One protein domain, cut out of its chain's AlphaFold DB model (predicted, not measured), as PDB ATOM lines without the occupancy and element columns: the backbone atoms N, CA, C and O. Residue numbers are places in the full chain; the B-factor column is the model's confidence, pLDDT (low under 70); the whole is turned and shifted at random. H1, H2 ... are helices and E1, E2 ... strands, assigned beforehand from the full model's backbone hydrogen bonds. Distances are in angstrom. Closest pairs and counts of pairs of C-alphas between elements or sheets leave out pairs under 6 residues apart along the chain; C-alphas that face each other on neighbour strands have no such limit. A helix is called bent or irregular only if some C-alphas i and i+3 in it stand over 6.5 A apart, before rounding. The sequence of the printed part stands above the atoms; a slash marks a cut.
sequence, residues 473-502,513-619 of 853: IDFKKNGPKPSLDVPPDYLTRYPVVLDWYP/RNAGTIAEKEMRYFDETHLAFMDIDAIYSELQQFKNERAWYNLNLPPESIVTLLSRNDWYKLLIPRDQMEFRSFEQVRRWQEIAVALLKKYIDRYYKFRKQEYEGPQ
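This is residues 473 to 502 and 513 to 619 of the 853 residues of an uncharacterized protein of Proteobacteria bacterium (UniProt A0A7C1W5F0). One very long helix, H7, forms the core and the long axis, with a small two-stranded parallel sheet, E1 beside E2, along one side of its middle stretch and H4 crossing it on about the opposite side. H5 lies close by, nearly square to both H4 and H7, while H3 packs near the first residues of H7 and H1 near its last; residues 513 to 519 stick out as a free arm. The printed part has 137 residues, with seven named helices and two named strands in the order H1 H2 E1 H3 H4 H5 E2 H6 H7, and the class is mostly helix. It is only just compact, close to loose, with a radius of gyration of the C-alphas of 16.8 A and spans of 52 by 38 by 27 A.

E1, residues 496 to 499, and E2, residues 572 to 575, are parallel neighbours at 11 degrees; N 573 and O 496 are 2.7 A apart and N 498 and O 573 3.0 A, within hydrogen-bond range. Residues 523 to 524 pair antiparallel with residues 574 to 575 of E2. The hub is H7, residues 586 to 619; the closest C-alphas of E1 and H7 are those of Val 496 and Tyr 603, 6.4 A apart. H4, residues 536 to 549, touches residues 593 to 601 of H7 at a steep tilt of 44 degrees, the same way, closest at the C-alphas of Ile 539 and Val 597, 5.9 A. H5, residues 559 to 566, touches residues 536 to 540 of H4, about perpendicular at 80 degrees, with the C-alphas of Tyr 540 and Pro 559 closest at 6.5 A. H3, residues 528 to 533, and H7 only just touch, with 3 pairs of C-alphas within 8 A, the closest being Phe 533 and Val 589 at 6.4 A. H1, residues 475 to 478, and H7 only just touch, also with 3 pairs, the closest C-alphas being those of Phe 475 and Lys 612, 6.0 A. H2, residues 489 to 493, and H6, residues 578 to 581, are each close to H7 but not clearly touching, their closest C-alphas being Leu 491 and Tyr 607 at 7.6 A, and Gln 580 and Gln 588 at 7.5 A. Every O i to N i+4 pair is within hydrogen-bond range in H2, H3 and H4, against 3 of 4 in H5 and 28 of 30 in H7; H1 and H6 are too short for such a pair.

H7 runs 50.0 A from C-alpha 586 at (25.226, 36.178, 27.350) to C-alpha 619 at (-23.571, 25.670, 25.374), and is irregular, but only just: C-alphas 615 and 618 are 6.7 A apart. H4 is 20.1 A long, H5 11.6 A, E1 10.1 A and E2 9.8 A. H1 begins at C-alpha 475, (-13.518, 23.097, 22.628).

The C-alphas farthest apart are those of Asn 478 and Arg 513, 55.8 A. Residues 503 to 512 are not printed, and C-alphas 502 and 513 are 19.4 A apart across this cut. Of the links that are printed whole, none is long. The mean pLDDT of the printed part is 86.7; residues 513 to 519 are under 70.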
ATOM      1  N   ILE A 473     -19.730  18.395  23.645       84.00
ATOM      2  CA  ILE A 473     -19.007  19.639  23.349       84.00
ATOM      3  C   ILE A 473     -17.552  19.526  23.806       84.00
ATOM      4  O   ILE A 473     -17.261  19.369  24.991       84.00
ATOM      5  N   ASP A 474     -16.627  19.640  22.856       83.69
ATOM      6  CA  ASP A 474     -15.187  19.660  23.106       83.69
ATOM      7  C   ASP A 474     -14.582  20.888  22.417       83.69
ATOM      8  O   ASP A 474     -14.487  20.945  21.192       83.69
ATOM      9  N   PHE A 475     -14.136  21.887  23.187       87.00
ATOM     10  CA  PHE A 475     -13.518  23.097  22.628       87.00
ATOM     11  C   PHE A 475     -12.335  22.802  21.695       87.00
ATOM     12  O   PHE A 475     -12.129  23.524  20.719       87.00
ATOM     13  N   LYS A 476     -11.570  21.733  21.944       88.69
ATOM     14  CA  LYS A 476     -10.433  21.372  21.094       88.69
ATOM     15  C   LYS A 476     -10.901  20.888  19.724       88.69
ATOM     16  O   LYS A 476     -10.250  21.182  18.727       88.69
ATOM     17  N   LYS A 477     -11.992  20.115  19.666       87.00
ATOM     18  CA  LYS A 477     -12.510  19.501  18.425       87.00
ATOM     19  C   LYS A 477     -13.514  20.383  17.690       87.00
ATOM     20  O   LYS A 477     -13.479  20.448  16.466       87.00
ATOM     21  N   ASN A 478     -14.415  21.010  18.433       85.81
ATOM     22  CA  ASN A 478     -15.594  21.705  17.924       85.81
ATOM     23  C   ASN A 478     -15.456  23.234  17.992       85.81
ATOM     24  O   ASN A 478     -16.199  23.944  17.315       85.81
ATOM     25  N   GLY A 479     -14.533  23.736  18.817       85.88
ATOM     26  CA  GLY A 479     -14.319  25.162  19.029       85.88
ATOM     27  C   GLY A 479     -13.580  25.861  17.885       85.88
ATOM     28  O   GLY A 479     -12.958  25.212  17.038       85.88
ATOM     29  N   PRO A 480     -13.617  27.207  17.858       89.00
ATOM     30  CA  PRO A 480     -12.791  27.991  16.951       89.00
ATOM     31  C   PRO A 480     -11.302  27.713  17.189       89.00
ATOM     32  O   PRO A 480     -10.900  27.184  18.227       89.00
ATOM     33  N   LYS A 481     -10.468  28.091  16.216       92.62
ATOM     34  CA  LYS A 481      -9.009  28.002  16.326       92.62
ATOM     35  C   LYS A 481      -8.449  29.338  16.826       92.62
ATOM     36  O   LYS A 481      -8.208  30.210  15.989       92.62
ATOM     37  N   PRO A 482      -8.305  29.565  18.149       92.62
ATOM     38  CA  PRO A 482      -7.791  30.835  18.647       92.62
ATOM     39  C   PRO A 482      -6.366  31.070  18.145       92.62
ATOM     40  O   PRO A 482      -5.559  30.143  18.120       92.62
ATOM     41  N   SER A 483      -6.055  32.308  17.774       92.88
ATOM     42  CA  SER A 483      -4.690  32.743  17.475       92.88
ATOM     43  C   SER A 483      -4.195  33.628  18.601       92.88
ATOM     44  O   SER A 483      -4.918  34.535  19.005       92.88
ATOM     45  N   LEU A 484      -3.005  33.340  19.129       92.06
ATOM     46  CA  LEU A 484      -2.395  34.161  20.169       92.06
ATOM     47  C   LEU A 484      -2.246  35.594  19.659       92.06
ATOM     48  O   LEU A 484      -1.692  35.818  18.585       92.06
ATOM     49  N   ASP A 485      -2.747  36.538  20.441       86.50
ATOM     50  CA  ASP A 485      -2.818  37.951  20.086       86.50
ATOM     51  C   ASP A 485      -2.611  38.799  21.351       86.50
ATOM     52  O   ASP A 485      -2.369  38.257  22.445       86.50
ATOM     53  N   VAL A 486      -2.708  40.119  21.196       83.62
ATOM     54  CA  VAL A 486      -2.633  41.096  22.277       83.62
ATOM     55  C   VAL A 486      -3.534  40.710  23.458       83.62
ATOM     56  O   VAL A 486      -4.613  40.136  23.260       83.62
ATOM     57  N   PRO A 487      -3.111  41.020  24.697       86.94
ATOM     58  CA  PRO A 487      -3.893  40.724  25.887       86.94
ATOM     59  C   PRO A 487      -5.297  41.327  25.797       86.94
ATOM     60  O   PRO A 487      -5.410  42.545  25.657       86.94
ATOM     61  N   PRO A 488      -6.373  40.517  25.884       85.56
ATOM     62  CA  PRO A 488      -7.709  41.063  26.067       85.56
ATOM     63  C   PRO A 488      -7.766  41.809  27.404       85.56
ATOM     64  O   PRO A 488      -7.042  41.452  28.337       85.56
ATOM     65  N   ASP A 489      -8.678  42.777  27.529       79.31
ATOM     66  CA  ASP A 489      -8.840  43.619  28.731       79.31
ATOM     67  C   ASP A 489      -8.919  42.812  30.035       79.31
ATOM     68  O   ASP A 489      -8.473  43.241  31.097       79.31
ATOM     69  N   TYR A 490      -9.463  41.598  29.965       76.00
ATOM     70  CA  TYR A 490      -9.493  40.687  31.100       76.00
ATOM     71  C   TYR A 490      -8.091  40.290  31.601       76.00
ATOM     72  O   TYR A 490      -7.850  40.261  32.808       76.00
ATOM     73  N   LEU A 491      -7.156  39.980  30.699       80.31
ATOM     74  CA  LEU A 491      -5.806  39.531  31.057       80.31
ATOM     75  C   LEU A 491      -4.861  40.681  31.419       80.31
ATOM     76  O   LEU A 491      -3.881  40.435  32.120       80.31
ATOM     77  N   THR A 492      -5.158  41.913  30.998       83.31
ATOM     78  CA  THR A 492      -4.447  43.111  31.477       83.31
ATOM     79  C   THR A 492      -4.913  43.505  32.876       83.31
ATOM     80  O   THR A 492      -4.103  43.815  33.746       83.31
ATOM     81  N   ARG A 493      -6.218  43.392  33.147       73.50
ATOM     82  CA  ARG A 493      -6.773  43.612  34.486       73.50
ATOM     83  C   ARG A 493      -6.303  42.568  35.501       73.50
ATOM     84  O   ARG A 493      -6.082  42.878  36.663       73.50
ATOM     85  N   TYR A 494      -6.097  41.326  35.063       71.94
ATOM     86  CA  TYR A 494      -5.612  40.239  35.918       71.94
ATOM     87  C   TYR A 494      -4.286  39.660  35.420       71.94
ATOM     88  O   TYR A 494      -4.258  38.553  34.860       71.94
ATOM     89  N   PRO A 495      -3.164  40.351  35.680       81.56
ATOM     90  CA  PRO A 495      -1.878  39.968  35.131       81.56
ATOM     91  C   PRO A 495      -1.368  38.624  35.676       81.56
ATOM     92  O   PRO A 495      -1.714  38.165  36.774       81.56
ATOM     93  N   VAL A 496      -0.527  37.966  34.885       83.44
ATOM     94  CA  VAL A 496       0.232  36.766  35.252       83.44
ATOM     95  C   VAL A 496       1.301  37.133  36.278       83.44
ATOM     96  O   VAL A 496       2.121  38.000  36.022       83.44
ATOM     97  N   VAL A 497       1.361  36.434  37.413       83.56
ATOM     98  CA  VAL A 497       2.447  36.616  38.391       83.56
ATOM     99  C   VAL A 497       3.479  35.494  38.240       83.56
ATOM    100  O   VAL A 497       3.133  34.302  38.269       83.56
ATOM    101  N   LEU A 498       4.752  35.857  38.078       84.69
ATOM    102  CA  LEU A 498       5.885  34.930  38.078       84.69
ATOM    103  C   LEU A 498       6.889  35.342  39.150       84.69
ATOM    104  O   LEU A 498       7.339  36.476  39.161       84.69
ATOM    105  N   ASP A 499       7.218  34.407  40.036       80.62
ATOM    106  CA  ASP A 499       8.202  34.581  41.099       80.62
ATOM    107  C   ASP A 499       9.472  33.816  40.732       80.62
ATOM    108  O   ASP A 499       9.431  32.589  40.620       80.62
ATOM    109  N   TRP A 500      10.550  34.561  40.490       82.75
ATOM    110  CA  TRP A 500      11.857  34.076  40.048       82.75
ATOM    111  C   TRP A 500      12.942  34.261  41.120       82.75
ATOM    112  O   TRP A 500      14.134  34.307  40.814       82.75
ATOM    113  N   TYR A 501      12.548  34.390  42.391       77.81
ATOM    114  CA  TYR A 501      13.499  34.323  43.498       77.81
ATOM    115  C   TYR A 501      13.952  32.871  43.746       77.81
ATOM    116  O   TYR A 501      13.120  31.956  43.709       77.81
ATOM    117  N   PRO A 502      15.245  32.642  44.048       71.38
ATOM    118  CA  PRO A 502      15.755  31.339  44.462       71.38
ATOM    119  C   PRO A 502      15.003  30.790  45.671       71.38
ATOM    120  O   PRO A 502      14.751  31.517  46.633       71.38
ATOM    121  N   ARG A 513      16.835  28.032  64.299       53.75
ATOM    122  CA  ARG A 513      15.592  28.512  63.678       53.75
ATOM    123  C   ARG A 513      15.594  30.040  63.628       53.75
ATOM    124  O   ARG A 513      15.248  30.698  64.606       53.75
ATOM    125  N   ASN A 514      15.936  30.606  62.475       53.62
ATOM    126  CA  ASN A 514      15.689  32.023  62.228       53.62
ATOM    127  C   ASN A 514      14.186  32.246  62.006       53.62
ATOM    128  O   ASN A 514      13.582  31.643  61.118       53.62
ATOM    129  N   ALA A 515      13.582  33.135  62.795       48.53
ATOM    130  CA  ALA A 515      12.287  33.726  62.474       48.53
ATOM    131  C   ALA A 515      12.508  34.752  61.352       48.53
ATOM    132  O   ALA A 515      12.614  35.947  61.609       48.53
ATOM    133  N   GLY A 516      12.695  34.266  60.123       51.06
ATOM    134  CA  GLY A 516      12.895  35.133  58.965       51.06
ATOM    135  C   GLY A 516      11.670  36.018  58.741       51.06
ATOM    136  O   GLY A 516      10.530  35.554  58.836       51.06
ATOM    137  N   THR A 517      11.897  37.293  58.454       51.12
ATOM    138  CA  THR A 517      10.866  38.197  57.947       51.12
ATOM    139  C   THR A 517      10.522  37.817  56.510       51.12
ATOM    140  O   THR A 517      11.396  37.405  55.745       51.12
ATOM    141  N   ILE A 518       9.244  37.928  56.136       63.81
ATOM    142  CA  ILE A 518       8.832  37.785  54.734       63.81
ATOM    143  C   ILE A 518       9.546  38.888  53.951       63.81
ATOM    144  O   ILE A 518       9.399  40.061  54.292       63.81
ATOM    145  N   ALA A 519      10.347  38.506  52.956       65.81
ATOM    146  CA  ALA A 519      11.099  39.467  52.161       65.81
ATOM    147  C   ALA A 519      10.142  40.290  51.287       65.81
ATOM    148  O   ALA A 519       9.197  39.747  50.701       65.81
ATOM    149  N   GLU A 520      10.390  41.596  51.188       71.44
ATOM    150  CA  GLU A 520       9.692  42.444  50.226       71.44
ATOM    151  C   GLU A 520      10.222  42.120  48.827       71.44
ATOM    152  O   GLU A 520      11.394  42.318  48.524       71.44
ATOM    153  N   LYS A 521       9.364  41.551  47.977       78.94
ATOM    154  CA  LYS A 521       9.767  41.118  46.638       78.94
ATOM    155  C   LYS A 521       9.691  42.275  45.657       78.94
ATOM    156  O   LYS A 521       8.638  42.884  45.478       78.94
ATOM    157  N   GLU A 522      10.788  42.507  44.953       79.88
ATOM    158  CA  GLU A 522      10.851  43.517  43.903       79.88
ATOM    159  C   GLU A 522      10.086  43.098  42.639       79.88
ATOM    160  O   GLU A 522      10.193  41.956  42.195       79.88
ATOM    161  N   MET A 523       9.362  44.041  42.025       90.25
ATOM    162  CA  MET A 523       8.675  43.857  40.739       90.25
ATOM    163  C   MET A 523       9.481  44.485  39.593       90.25
ATOM    164  O   MET A 523       9.942  45.626  39.715       90.25
ATOM    165  N   ARG A 524       9.652  43.757  38.483       92.75
ATOM    166  CA  ARG A 524      10.410  44.173  37.288       92.75
ATOM    167  C   ARG A 524       9.697  43.796  35.987       92.75
ATOM    168  O   ARG A 524       8.741  43.026  35.999       92.75
ATOM    169  N   TYR A 525      10.191  44.342  34.876       94.38
ATOM    170  CA  TYR A 525       9.699  44.112  33.515       94.38
ATOM    171  C   TYR A 525      10.875  44.028  32.542       94.38
ATOM    172  O   TYR A 525      11.920  44.624  32.801       94.38
ATOM    173  N   PHE A 526      10.696  43.317  31.432       94.44
ATOM    174  CA  PHE A 526      11.626  43.395  30.307       94.44
ATOM    175  C   PHE A 526      11.514  44.755  29.610       94.44
ATOM    176  O   PHE A 526      10.420  45.299  29.477       94.44
ATOM    177  N   ASP A 527      12.650  45.280  29.156       91.38
ATOM    178  CA  ASP A 527      12.729  46.474  28.310       91.38
ATOM    179  C   ASP A 527      13.220  46.120  26.895       91.38
ATOM    180  O   ASP A 527      13.560  44.972  26.605       91.38
ATOM    181  N   GLU A 528      13.276  47.114  26.006       91.00
ATOM    182  CA  GLU A 528      13.714  46.942  24.614       91.00
ATOM    183  C   GLU A 528      15.116  46.325  24.487       91.00
ATOM    184  O   GLU A 528      15.363  45.542  23.570       91.00
ATOM    185  N   THR A 529      16.016  46.623  25.429       90.50
ATOM    186  CA  THR A 529      17.377  46.073  25.442       90.50
ATOM    187  C   THR A 529      17.336  44.576  25.702       90.50
ATOM    188  O   THR A 529      17.983  43.816  24.988       90.50
ATOM    189  N   HIS A 530      16.540  44.132  26.679       94.25
ATOM    190  CA  HIS A 530      16.378  42.705  26.964       94.25
ATOM    191  C   HIS A 530      15.876  41.954  25.731       94.25
ATOM    192  O   HIS A 530      16.452  40.935  25.350       94.25
ATOM    193  N   LEU A 531      14.828  42.479  25.088       92.62
ATOM    194  CA  LEU A 531      14.199  41.844  23.931       92.62
ATOM    195  C   LEU A 531      15.139  41.770  22.727       92.62
ATOM    196  O   LEU A 531      15.126  40.768  22.019       92.62
ATOM    197  N   ALA A 532      15.983  42.785  22.522       91.56
ATOM    198  CA  ALA A 532      16.948  42.812  21.425       91.56
ATOM    199  C   ALA A 532      18.015  41.705  21.516       91.56
ATOM    200  O   ALA A 532      18.564  41.308  20.490       91.56
ATOM    201  N   PHE A 533      18.317  41.210  22.723       93.25
ATOM    202  CA  PHE A 533      19.297  40.138  22.928       93.25
ATOM    203  C   PHE A 533      18.683  38.730  22.952       93.25
ATOM    204  O   PHE A 533      19.420  37.762  22.778       93.25
ATOM    205  N   MET A 534      17.372  38.594  23.172       94.31
ATOM    206  CA  MET A 534      16.708  37.289  23.253       94.31
ATOM    207  C   MET A 534      16.601  36.600  21.885       94.31
ATOM    208  O   MET A 534      16.180  37.199  20.897       94.31
ATOM    209  N   ASP A 535      16.873  35.297  21.855       94.88
ATOM    210  CA  ASP A 535      16.569  34.425  20.719       94.88
ATOM    211  C   ASP A 535      15.066  34.090  20.676       94.88
ATOM    212  O   ASP A 535      14.568  33.210  21.389       94.88
ATOM    213  N   ILE A 536      14.329  34.824  19.840       93.56
ATOM    214  CA  ILE A 536      12.878  34.669  19.684       93.56
ATOM    215  C   ILE A 536      12.508  33.328  19.030       93.56
ATOM    216  O   ILE A 536      11.468  32.762  19.377       93.56
ATOM    217  N   ASP A 537      13.348  32.777  18.152       94.94
ATOM    218  CA  ASP A 537      13.090  31.491  17.489       94.94
ATOM    219  C   ASP A 537      13.184  30.326  18.487       94.94
ATOM    220  O   ASP A 537      12.367  29.392  18.466       94.94
ATOM    221  N   ALA A 538      14.133  30.406  19.424       94.69
ATOM    222  CA  ALA A 538      14.242  29.464  20.533       94.69
ATOM    223  C   ALA A 538      13.024  29.548  21.470       94.69
ATOM    224  O   ALA A 538      12.429  28.517  21.803       94.69
ATOM    225  N   ILE A 539      12.598  30.764  21.842       95.88
ATOM    226  CA  ILE A 539      11.380  30.975  22.646       95.88
ATOM    227  C   ILE A 539      10.161  30.393  21.918       95.88
ATOM    228  O   ILE A 539       9.373  29.658  22.514       95.88
ATOM    229  N   TYR A 540      10.006  30.673  20.625       96.00
ATOM    230  CA  TYR A 540       8.912  30.148  19.810       96.00
ATOM    231  C   TYR A 540       8.878  28.612  19.808       96.00
ATOM    232  O   TYR A 540       7.812  28.015  19.991       96.00
ATOM    233  N   SER A 541      10.039  27.968  19.667       96.19
ATOM    234  CA  SER A 541      10.170  26.505  19.676       96.19
ATOM    235  C   SER A 541       9.706  25.891  21.006       96.19
ATOM    236  O   SER A 541       8.924  24.935  21.008       96.19
ATOM    237  N   GLU A 542      10.086  26.495  22.135       96.62
ATOM    238  CA  GLU A 542       9.634  26.105  23.480       96.62
ATOM    239  C   GLU A 542       8.110  26.213  23.662       96.62
ATOM    240  O   GLU A 542       7.472  25.376  24.312       96.62
ATOM    241  N   LEU A 543       7.492  27.244  23.081       96.31
ATOM    242  CA  LEU A 543       6.041  27.434  23.148       96.31
ATOM    243  C   LEU A 543       5.284  26.442  22.259       96.31
ATOM    244  O   LEU A 543       4.212  25.968  22.652       96.31
ATOM    245  N   GLN A 544       5.843  26.073  21.102       96.12
ATOM    246  CA  GLN A 544       5.292  25.002  20.266       96.12
ATOM    247  C   GLN A 544       5.339  23.651  20.985       96.12
ATOM    248  O   GLN A 544       4.350  22.913  20.967       96.12
ATOM    249  N   GLN A 545       6.436  23.345  21.681       94.81
ATOM    250  CA  GLN A 545       6.520  22.142  22.508       94.81
ATOM    251  C   GLN A 545       5.446  22.139  23.606       94.81
ATOM    252  O   GLN A 545       4.692  21.173  23.722       94.81
ATOM    253  N   PHE A 546       5.293  23.241  24.343       92.88
ATOM    254  CA  PHE A 546       4.269  23.368  25.386       92.88
ATOM    255  C   PHE A 546       2.837  23.191  24.860       92.88
ATOM    256  O   PHE A 546       2.007  22.524  25.487       92.88
ATOM    257  N   LYS A 547       2.535  23.748  23.681       94.44
ATOM    258  CA  LYS A 547       1.258  23.532  22.985       94.44
ATOM    259  C   LYS A 547       1.028  22.045  22.675       94.44
ATOM    260  O   LYS A 547      -0.093  21.554  22.853       94.44
ATOM    261  N   ASN A 548       2.064  21.338  22.221       93.50
ATOM    262  CA  ASN A 548       1.994  19.917  21.879       93.50
ATOM    263  C   ASN A 548       1.786  19.035  23.120       93.50
ATOM    264  O   ASN A 548       0.898  18.183  23.105       93.50
ATOM    265  N   GLU A 549       2.511  19.289  24.213       90.81
ATOM    266  CA  GLU A 549       2.374  18.570  25.495       90.81
ATOM    267  C   GLU A 549       0.946  18.635  26.058       90.81
ATOM    268  O   GLU A 549       0.455  17.682  26.662       90.81
ATOM    269  N   ARG A 550       0.239  19.746  25.821       88.19
ATOM    270  CA  ARG A 550      -1.153  19.938  26.260       88.19
ATOM    271  C   ARG A 550      -2.203  19.504  25.243       88.19
ATOM    272  O   ARG A 550      -3.409  19.640  25.500       88.19
ATOM    273  N   ALA A 551      -1.769  18.987  24.095       91.81
ATOM    274  CA  ALA A 551      -2.618  18.639  22.965       91.81
ATOM    275  C   ALA A 551      -3.580  19.787  22.595       91.81
ATOM    276  O   ALA A 551      -4.789  19.577  22.457       91.81
ATOM    277  N   TRP A 552      -3.068  21.017  22.506       92.88
ATOM    278  CA  TRP A 552      -3.818  22.201  22.063       92.88
ATOM    279  C   TRP A 552      -3.676  22.399  20.553       92.88
ATOM    280  O   TRP A 552      -3.204  23.425  20.072       92.88
ATOM    281  N   TYR A 553      -4.086  21.395  19.779       91.88
ATOM    282  CA  TYR A 553      -3.949  21.399  18.318       91.88
ATOM    283  C   TYR A 553      -4.790  22.482  17.619       91.88
ATOM    284  O   TYR A 553      -4.501  22.828  16.477       91.88
ATOM    285  N   ASN A 554      -5.801  23.045  18.292       94.06
ATOM    286  CA  ASN A 554      -6.617  24.147  17.781       94.06
ATOM    287  C   ASN A 554      -6.035  25.548  18.065       94.06
ATOM    288  O   ASN A 554      -6.599  26.523  17.588       94.06
ATOM    289  N   LEU A 555      -4.935  25.673  18.814       95.44
ATOM    290  CA  LEU A 555      -4.306  26.965  19.119       95.44
ATOM    291  C   LEU A 555      -3.251  27.338  18.068       95.44
ATOM    292  O   LEU A 555      -2.313  26.578  17.828       95.44
ATOM    293  N   ASN A 556      -3.346  28.534  17.496       94.75
ATOM    294  CA  ASN A 556      -2.315  29.115  16.641       94.75
ATOM    295  C   ASN A 556      -1.406  30.035  17.466       94.75
ATOM    296  O   ASN A 556      -1.884  30.816  18.288       94.75
ATOM    297  N   LEU A 557      -0.097  29.937  17.243       94.19
ATOM    298  CA  LEU A 557       0.923  30.764  17.888       94.19
ATOM    299  C   LEU A 557       1.695  31.487  16.776       94.19
ATOM    300  O   LEU A 557       2.586  30.868  16.203       94.19
ATOM    301  N   PRO A 558       1.330  32.720  16.393       92.94
ATOM    302  CA  PRO A 558       2.118  33.497  15.441       92.94
ATOM    303  C   PRO A 558       3.422  33.994  16.096       92.94
ATOM    304  O   PRO A 558       3.364  34.459  17.240       92.94
ATOM    305  N   PRO A 559       4.593  33.898  15.433       88.19
ATOM    306  CA  PRO A 559       5.862  34.386  15.984       88.19
ATOM    307  C   PRO A 559       5.840  35.874  16.358       88.19
ATOM    308  O   PRO A 559       6.364  36.264  17.400       88.19
ATOM    309  N   GLU A 560       5.177  36.704  15.553       89.94
ATOM    310  CA  GLU A 560       5.046  38.145  15.767       89.94
ATOM    311  C   GLU A 560       4.353  38.484  17.096       89.94
ATOM    312  O   GLU A 560       4.769  39.410  17.796       89.94
ATOM    313  N   SER A 561       3.373  37.673  17.508       91.38
ATOM    314  CA  SER A 561       2.639  37.870  18.759       91.38
ATOM    315  C   SER A 561       3.533  37.716  19.989       91.38
ATOM    316  O   SER A 561       3.266  38.336  21.016       91.38
ATOM    317  N   ILE A 562       4.606  36.917  19.913       91.38
ATOM    318  CA  ILE A 562       5.538  36.710  21.034       91.38
ATOM    319  C   ILE A 562       6.258  38.013  21.372       91.38
ATOM    320  O   ILE A 562       6.276  38.425  22.533       91.38
ATOM    321  N   VAL A 563       6.807  38.681  20.357       89.75
ATOM    322  CA  VAL A 563       7.540  39.940  20.535       89.75
ATOM    323  C   VAL A 563       6.595  41.039  21.017       89.75
ATOM    324  O   VAL A 563       6.919  41.754  21.964       89.75
ATOM    325  N   THR A 564       5.397  41.130  20.430       91.50
ATOM    326  CA  THR A 564       4.370  42.095  20.855       91.50
ATOM    327  C   THR A 564       3.910  41.877  22.295       91.50
ATOM    328  O   THR A 564       3.598  42.840  22.990       91.50
ATOM    329  N   LEU A 565       3.850  40.632  22.771       93.56
ATOM    330  CA  LEU A 565       3.503  40.351  24.163       93.56
ATOM    331  C   LEU A 565       4.638  40.733  25.110       93.56
ATOM    332  O   LEU A 565       4.389  41.400  26.112       93.56
ATOM    333  N   LEU A 566       5.875  40.344  24.807       92.12
ATOM    334  CA  LEU A 566       7.014  40.618  25.686       92.12
ATOM    335  C   LEU A 566       7.347  42.114  25.805       92.12
ATOM    336  O   LEU A 566       7.883  42.521  26.834       92.12
ATOM    337  N   SER A 567       6.989  42.936  24.811       91.25
ATOM    338  CA  SER A 567       7.154  44.397  24.861       91.25
ATOM    339  C   SER A 567       6.122  45.124  25.726       91.25
ATOM    340  O   SER A 567       6.261  46.320  25.979       91.25
ATOM    341  N   ARG A 568       5.087  44.425  26.205       92.69
ATOM    342  CA  ARG A 568       4.042  44.992  27.063       92.69
ATOM    343  C   ARG A 568       4.239  44.584  28.513       92.69
ATOM    344  O   ARG A 568       4.506  43.425  28.799       92.69
ATOM    345  N   ASN A 569       4.010  45.511  29.435       91.19
ATOM    346  CA  ASN A 569       4.132  45.299  30.881       91.19
ATOM    347  C   ASN A 569       2.779  45.222  31.614       91.19
ATOM    348  O   ASN A 569       2.742  45.115  32.834       91.19
ATOM    349  N   ASP A 570       1.665  45.270  30.886       89.25
ATOM    350  CA  ASP A 570       0.320  45.371  31.453       89.25
ATOM    351  C   ASP A 570      -0.341  44.017  31.744       89.25
ATOM    352  O   ASP A 570      -1.341  43.963  32.449       89.25
ATOM    353  N   TRP A 571       0.216  42.912  31.242       91.12
ATOM    354  CA  TRP A 571      -0.347  41.568  31.418       91.12
ATOM    355  C   TRP A 571       0.430  40.679  32.393       91.12
ATOM    356  O   TRP A 571      -0.012  39.560  32.663       91.12
ATOM    357  N   TYR A 572       1.564  41.125  32.947       93.50
ATOM    358  CA  TYR A 572       2.330  40.333  33.917       93.50
ATOM    359  C   TYR A 572       2.940  41.149  35.057       93.50
ATOM    360  O   TYR A 572       3.033  42.363  34.999       93.50
ATOM    361  N   LYS A 573       3.352  40.448  36.116       91.12
ATOM    362  CA  LYS A 573       4.157  40.932  37.241       91.12
ATOM    363  C   LYS A 573       5.289  39.929  37.459       91.12
ATOM    364  O   LYS A 573       5.031  38.801  37.892       91.12
ATOM    365  N   LEU A 574       6.521  40.314  37.136       91.50
ATOM    366  CA  LEU A 574       7.709  39.493  37.365       91.50
ATOM    367  C   LEU A 574       8.359  39.920  38.685       91.50
ATOM    368  O   LEU A 574       8.822  41.051  38.813       91.50
ATOM    369  N   LEU A 575       8.361  39.018  39.664       85.25
ATOM    370  CA  LEU A 575       9.044  39.196  40.939       85.25
ATOM    371  C   LEU A 575      10.440  38.587  40.827       85.25
ATOM    372  O   LEU A 575      10.573  37.368  40.733       85.25
ATOM    373  N   ILE A 576      11.468  39.427  40.793       84.25
ATOM    374  CA  ILE A 576      12.858  39.015  40.562       84.25
ATOM    375  C   ILE A 576      13.816  40.040  41.193       84.25
ATOM    376  O   ILE A 576      13.483  41.230  41.189       84.25
ATOM    377  N   PRO A 577      14.983  39.627  41.732       80.50
ATOM    378  CA  PRO A 577      15.994  40.572  42.205       80.50
ATOM    379  C   PRO A 577      16.423  41.553  41.109       80.50
ATOM    380  O   PRO A 577      16.599  41.155  39.952       80.50
ATOM    381  N   ARG A 578      16.639  42.825  41.464       84.19
ATOM    382  CA  ARG A 578      17.038  43.871  40.505       84.19
ATOM    383  C   ARG A 578      18.236  43.494  39.631       84.19
ATOM    384  O   ARG A 578      18.202  43.737  38.430       84.19
ATOM    385  N   ASP A 579      19.273  42.916  40.227       78.75
ATOM    386  CA  ASP A 579      20.529  42.563  39.552       78.75
ATOM    387  C   ASP A 579      20.364  41.548  38.427       78.75
ATOM    388  O   ASP A 579      21.162  41.521  37.497       78.75
ATOM    389  N   GLN A 580      19.326  40.720  38.497       82.19
ATOM    390  CA  GLN A 580      19.057  39.695  37.492       82.19
ATOM    391  C   GLN A 580      18.470  40.285  36.200       82.19
ATOM    392  O   GLN A 580      18.371  39.590  35.189       82.19
ATOM    393  N   MET A 581      18.101  41.566  36.210       89.81
ATOM    394  CA  MET A 581      17.662  42.312  35.028       89.81
ATOM    395  C   MET A 581      18.797  43.162  34.431       89.81
ATOM    396  O   MET A 581      18.575  43.943  33.518       89.81
ATOM    397  N   GLU A 582      20.028  43.056  34.936       88.06
ATOM    398  CA  GLU A 582      21.171  43.801  34.400       88.06
ATOM    399  C   GLU A 582      21.962  42.936  33.417       88.06
ATOM    400  O   GLU A 582      22.240  41.767  33.688       88.06
ATOM    401  N   PHE A 583      22.372  43.500  32.277       86.69
ATOM    402  CA  PHE A 583      23.246  42.782  31.352       86.69
ATOM    403  C   PHE A 583      24.627  42.572  31.982       86.69
ATOM    404  O   PHE A 583      25.378  43.525  32.192       86.69
ATOM    405  N   ARG A 584      24.970  41.311  32.255       81.06
ATOM    406  CA  ARG A 584      26.276  40.910  32.811       81.06
ATOM    407  C   ARG A 584      27.039  39.961  31.894       81.06
ATOM    408  O   ARG A 584      28.265  39.983  31.863       81.06
ATOM    409  N   SER A 585      26.320  39.130  31.141       82.31
ATOM    410  CA  SER A 585      26.878  38.153  30.205       82.31
ATOM    411  C   SER A 585      25.791  37.631  29.254       82.31
ATOM    412  O   SER A 585      24.597  37.817  29.488       82.31
ATOM    413  N   PHE A 586      26.182  36.901  28.205       85.00
ATOM    414  CA  PHE A 586      25.226  36.178  27.350       85.00
ATOM    415  C   PHE A 586      24.545  34.991  28.052       85.00
ATOM    416  O   PHE A 586      23.522  34.501  27.583       85.00
ATOM    417  N   GLU A 587      25.075  34.530  29.183       77.88
ATOM    418  CA  GLU A 587      24.376  33.571  30.042       77.88
ATOM    419  C   GLU A 587      23.160  34.229  30.709       77.88
ATOM    420  O   GLU A 587      22.076  33.648  30.716       77.88
ATOM    421  N   GLN A 588      23.296  35.491  31.135       85.69
ATOM    422  CA  GLN A 588      22.170  36.280  31.639       85.69
ATOM    423  C   GLN A 588      21.065  36.439  30.582       85.69
ATOM    424  O   GLN A 588      19.884  36.343  30.900       85.69
ATOM    425  N   VAL A 589      21.439  36.609  29.309       91.25
ATOM    426  CA  VAL A 589      20.478  36.687  28.195       91.25
ATOM    427  C   VAL A 589      19.672  35.394  28.054       91.25
ATOM    428  O   VAL A 589      18.448  35.442  27.926       91.25
ATOM    429  N   ARG A 590      20.322  34.226  28.132       87.25
ATOM    430  CA  ARG A 590      19.620  32.927  28.097       87.25
ATOM    431  C   ARG A 590      18.633  32.791  29.249       87.25
ATOM    432  O   ARG A 590      17.514  32.334  29.051       87.25
ATOM    433  N   ARG A 591      19.009  33.269  30.430       85.19
ATOM    434  CA  ARG A 591      18.131  33.288  31.599       85.19
ATOM    435  C   ARG A 591      16.916  34.194  31.401       85.19
ATOM    436  O   ARG A 591      15.801  33.825  31.765       85.19
ATOM    437  N   TRP A 592      17.092  35.355  30.773       93.69
ATOM    438  CA  TRP A 592      15.960  36.195  30.381       93.69
ATOM    439  C   TRP A 592      15.013  35.463  29.423       93.69
ATOM    440  O   TRP A 592      13.800  35.563  29.594       93.69
ATOM    441  N   GLN A 593      15.539  34.675  28.477       94.56
ATOM    442  CA  GLN A 593      14.714  33.832  27.601       94.56
ATOM    443  C   GLN A 593      13.929  32.780  28.394       94.56
ATOM    444  O   GLN A 593      12.741  32.601  28.140       94.56
ATOM    445  N   GLU A 594      14.537  32.115  29.379       90.50
ATOM    446  CA  GLU A 594      13.844  31.142  30.242       90.50
ATOM    447  C   GLU A 594      12.688  31.786  31.022       90.50
ATOM    448  O   GLU A 594      11.574  31.252  31.060       90.50
ATOM    449  N   ILE A 595      12.925  32.975  31.584       91.56
ATOM    450  CA  ILE A 595      11.903  33.768  32.276       91.56
ATOM    451  C   ILE A 595      10.777  34.154  31.303       91.56
ATOM    452  O   ILE A 595       9.596  34.002  31.629       91.56
ATOM    453  N   ALA A 596      11.125  34.619  30.099       95.69
ATOM    454  CA  ALA A 596      10.170  34.976  29.053       95.69
ATOM    455  C   ALA A 596       9.308  33.771  28.644       95.69
ATOM    456  O   ALA A 596       8.081  33.877  28.599       95.69
ATOM    457  N   VAL A 597       9.920  32.602  28.441       95.19
ATOM    458  CA  VAL A 597       9.220  31.340  28.163       95.19
ATOM    459  C   VAL A 597       8.254  30.995  29.299       95.19
ATOM    460  O   VAL A 597       7.092  30.681  29.038       95.19
ATOM    461  N   ALA A 598       8.681  31.091  30.559       90.38
ATOM    462  CA  ALA A 598       7.826  30.802  31.710       90.38
ATOM    463  C   ALA A 598       6.622  31.760  31.814       90.38
ATOM    464  O   ALA A 598       5.500  31.315  32.092       90.38
ATOM    465  N   LEU A 599       6.826  33.058  31.563       94.38
ATOM    466  CA  LEU A 599       5.754  34.060  31.505       94.38
ATOM    467  C   LEU A 599       4.765  33.760  30.375       94.38
ATOM    468  O   LEU A 599       3.556  33.697  30.612       94.38
ATOM    469  N   LEU A 600       5.271  33.516  29.165       95.44
ATOM    470  CA  LEU A 600       4.457  33.247  27.981       95.44
ATOM    471  C   LEU A 600       3.667  31.941  28.118       95.44
ATOM    472  O   LEU A 600       2.475  31.933  27.824       95.44
ATOM    473  N   LYS A 601       4.260  30.859  28.650       93.38
ATOM    474  CA  LYS A 601       3.541  29.598  28.935       93.38
ATOM    475  C   LYS A 601       2.359  29.835  29.892       93.38
ATOM    476  O   LYS A 601       1.261  29.326  29.652       93.38
ATOM    477  N   LYS A 602       2.538  30.651  30.943       88.06
ATOM    478  CA  LYS A 602       1.455  31.035  31.873       88.06
ATOM    479  C   LYS A 602       0.377  31.896  31.206       88.06
ATOM    480  O   LYS A 602      -0.809  31.682  31.464       88.06
ATOM    481  N   TYR A 603       0.767  32.854  30.368       92.31
ATOM    482  CA  TYR A 603      -0.178  33.689  29.625       92.31
ATOM    483  C   TYR A 603      -0.986  32.882  28.617       92.31
ATOM    484  O   TYR A 603      -2.209  32.975  28.621       92.31
ATOM    485  N   ILE A 604      -0.335  32.030  27.821       93.50
ATOM    486  CA  ILE A 604      -0.993  31.161  26.841       93.50
ATOM    487  C   ILE A 604      -2.011  30.245  27.528       93.50
ATOM    488  O   ILE A 604      -3.116  30.088  27.015       93.50
ATOM    489  N   ASP A 605      -1.693  29.686  28.702       89.31
ATOM    490  CA  ASP A 605      -2.655  28.897  29.483       89.31
ATOM    491  C   ASP A 605      -3.906  29.704  29.857       89.31
ATOM    492  O   ASP A 605      -5.026  29.231  29.652       89.31
ATOM    493  N   ARG A 606      -3.733  30.938  30.349       85.56
ATOM    494  CA  ARG A 606      -4.856  31.827  30.680       85.56
ATOM    495  C   ARG A 606      -5.641  32.267  29.445       85.56
ATOM    496  O   ARG A 606      -6.868  32.230  29.473       85.56
ATOM    497  N   TYR A 607      -4.955  32.636  28.369       89.94
ATOM    498  CA  TYR A 607      -5.555  33.032  27.097       89.94
ATOM    499  C   TYR A 607      -6.387  31.896  26.497       89.94
ATOM    500  O   TYR A 607      -7.535  32.099  26.102       89.94
ATOM    501  N   TYR A 608      -5.850  30.674  26.491       89.81
ATOM    502  CA  TYR A 608      -6.557  29.504  25.985       89.81
ATOM    503  C   TYR A 608      -7.825  29.210  26.794       89.81
ATOM    504  O   TYR A 608      -8.880  28.968  26.210       89.81
ATOM    505  N   LYS A 609      -7.748  29.273  28.130       84.12
ATOM    506  CA  LYS A 609      -8.912  29.093  29.016       84.12
ATOM    507  C   LYS A 609      -9.969  30.175  28.818       84.12
ATOM    508  O   LYS A 609     -11.151  29.855  28.750       84.12
ATOM    509  N   PHE A 610      -9.547  31.428  28.649       83.88
ATOM    510  CA  PHE A 610     -10.441  32.540  28.333       83.88
ATOM    511  C   PHE A 610     -11.222  32.275  27.033       83.88
ATOM    512  O   PHE A 610     -12.452  32.269  27.042       83.88
ATOM    513  N   ARG A 611     -10.523  31.931  25.941       86.75
ATOM    514  CA  ARG A 611     -11.151  31.597  24.648       86.75
ATOM    515  C   ARG A 611     -12.046  30.359  24.711       86.75
ATOM    516  O   ARG A 611     -13.091  30.317  24.065       86.75
ATOM    517  N   LYS A 612     -11.638  29.354  25.488       85.75
ATOM    518  CA  LYS A 612     -12.426  28.142  25.734       85.75
ATOM    519  C   LYS A 612     -13.779  28.484  26.349       85.75
ATOM    520  O   LYS A 612     -14.805  28.004  25.878       85.75
ATOM    521  N   GLN A 613     -13.787  29.348  27.355       78.19
ATOM    522  CA  GLN A 613     -15.017  29.749  28.023       78.19
ATOM    523  C   GLN A 613     -15.938  30.588  27.137       78.19
ATOM    524  O   GLN A 613     -17.147  30.365  27.173       78.19
ATOM    525  N   GLU A 614     -15.399  31.509  26.328       81.50
ATOM    526  CA  GLU A 614     -16.205  32.269  25.356       81.50
ATOM    527  C   GLU A 614     -17.006  31.334  24.432       81.50
ATOM    528  O   GLU A 614     -18.152  31.621  24.089       81.50
ATOM    529  N   TYR A 615     -16.426  30.186  24.069       86.12
ATOM    530  CA  TYR A 615     -17.088  29.169  23.256       86.12
ATOM    531  C   TYR A 615     -18.065  28.281  24.045       86.12
ATOM    532  O   TYR A 615     -19.145  27.958  23.551       86.12
ATOM    533  N   GLU A 616     -17.687  27.846  25.247       84.56
ATOM    534  CA  GLU A 616     -18.477  26.907  26.057       84.56
ATOM    535  C   GLU A 616     -19.695  27.565  26.728       84.56
ATOM    536  O   GLU A 616     -20.713  26.900  26.918       84.56
ATOM    537  N   GLY A 617     -19.637  28.866  27.033       80.50
ATOM    538  CA  GLY A 617     -20.698  29.604  27.736       80.50
ATOM    539  C   GLY A 617     -22.101  29.474  27.113       80.50
ATOM    540  O   GLY A 617     -23.036  29.083  27.817       80.50
ATOM    541  N   PRO A 618     -22.278  29.707  25.796       82.69
ATOM    542  CA  PRO A 618     -23.561  29.521  25.102       82.69
ATOM    543  C   PRO A 618     -24.113  28.082  25.122       82.69
ATOM    544  O   PRO A 618     -25.273  27.846  24.785       82.69
ATOM    545  N   GLN A 619     -23.284  27.102  25.481       85.75
ATOM    546  CA  GLN A 619     -23.571  25.670  25.374       85.75
ATOM    547  C   GLN A 619     -23.812  25.011  26.736       85.75
ATOM    548  O   GLN A 619     -23.811  23.785  26.843       85.75
TER     549      GLN A 619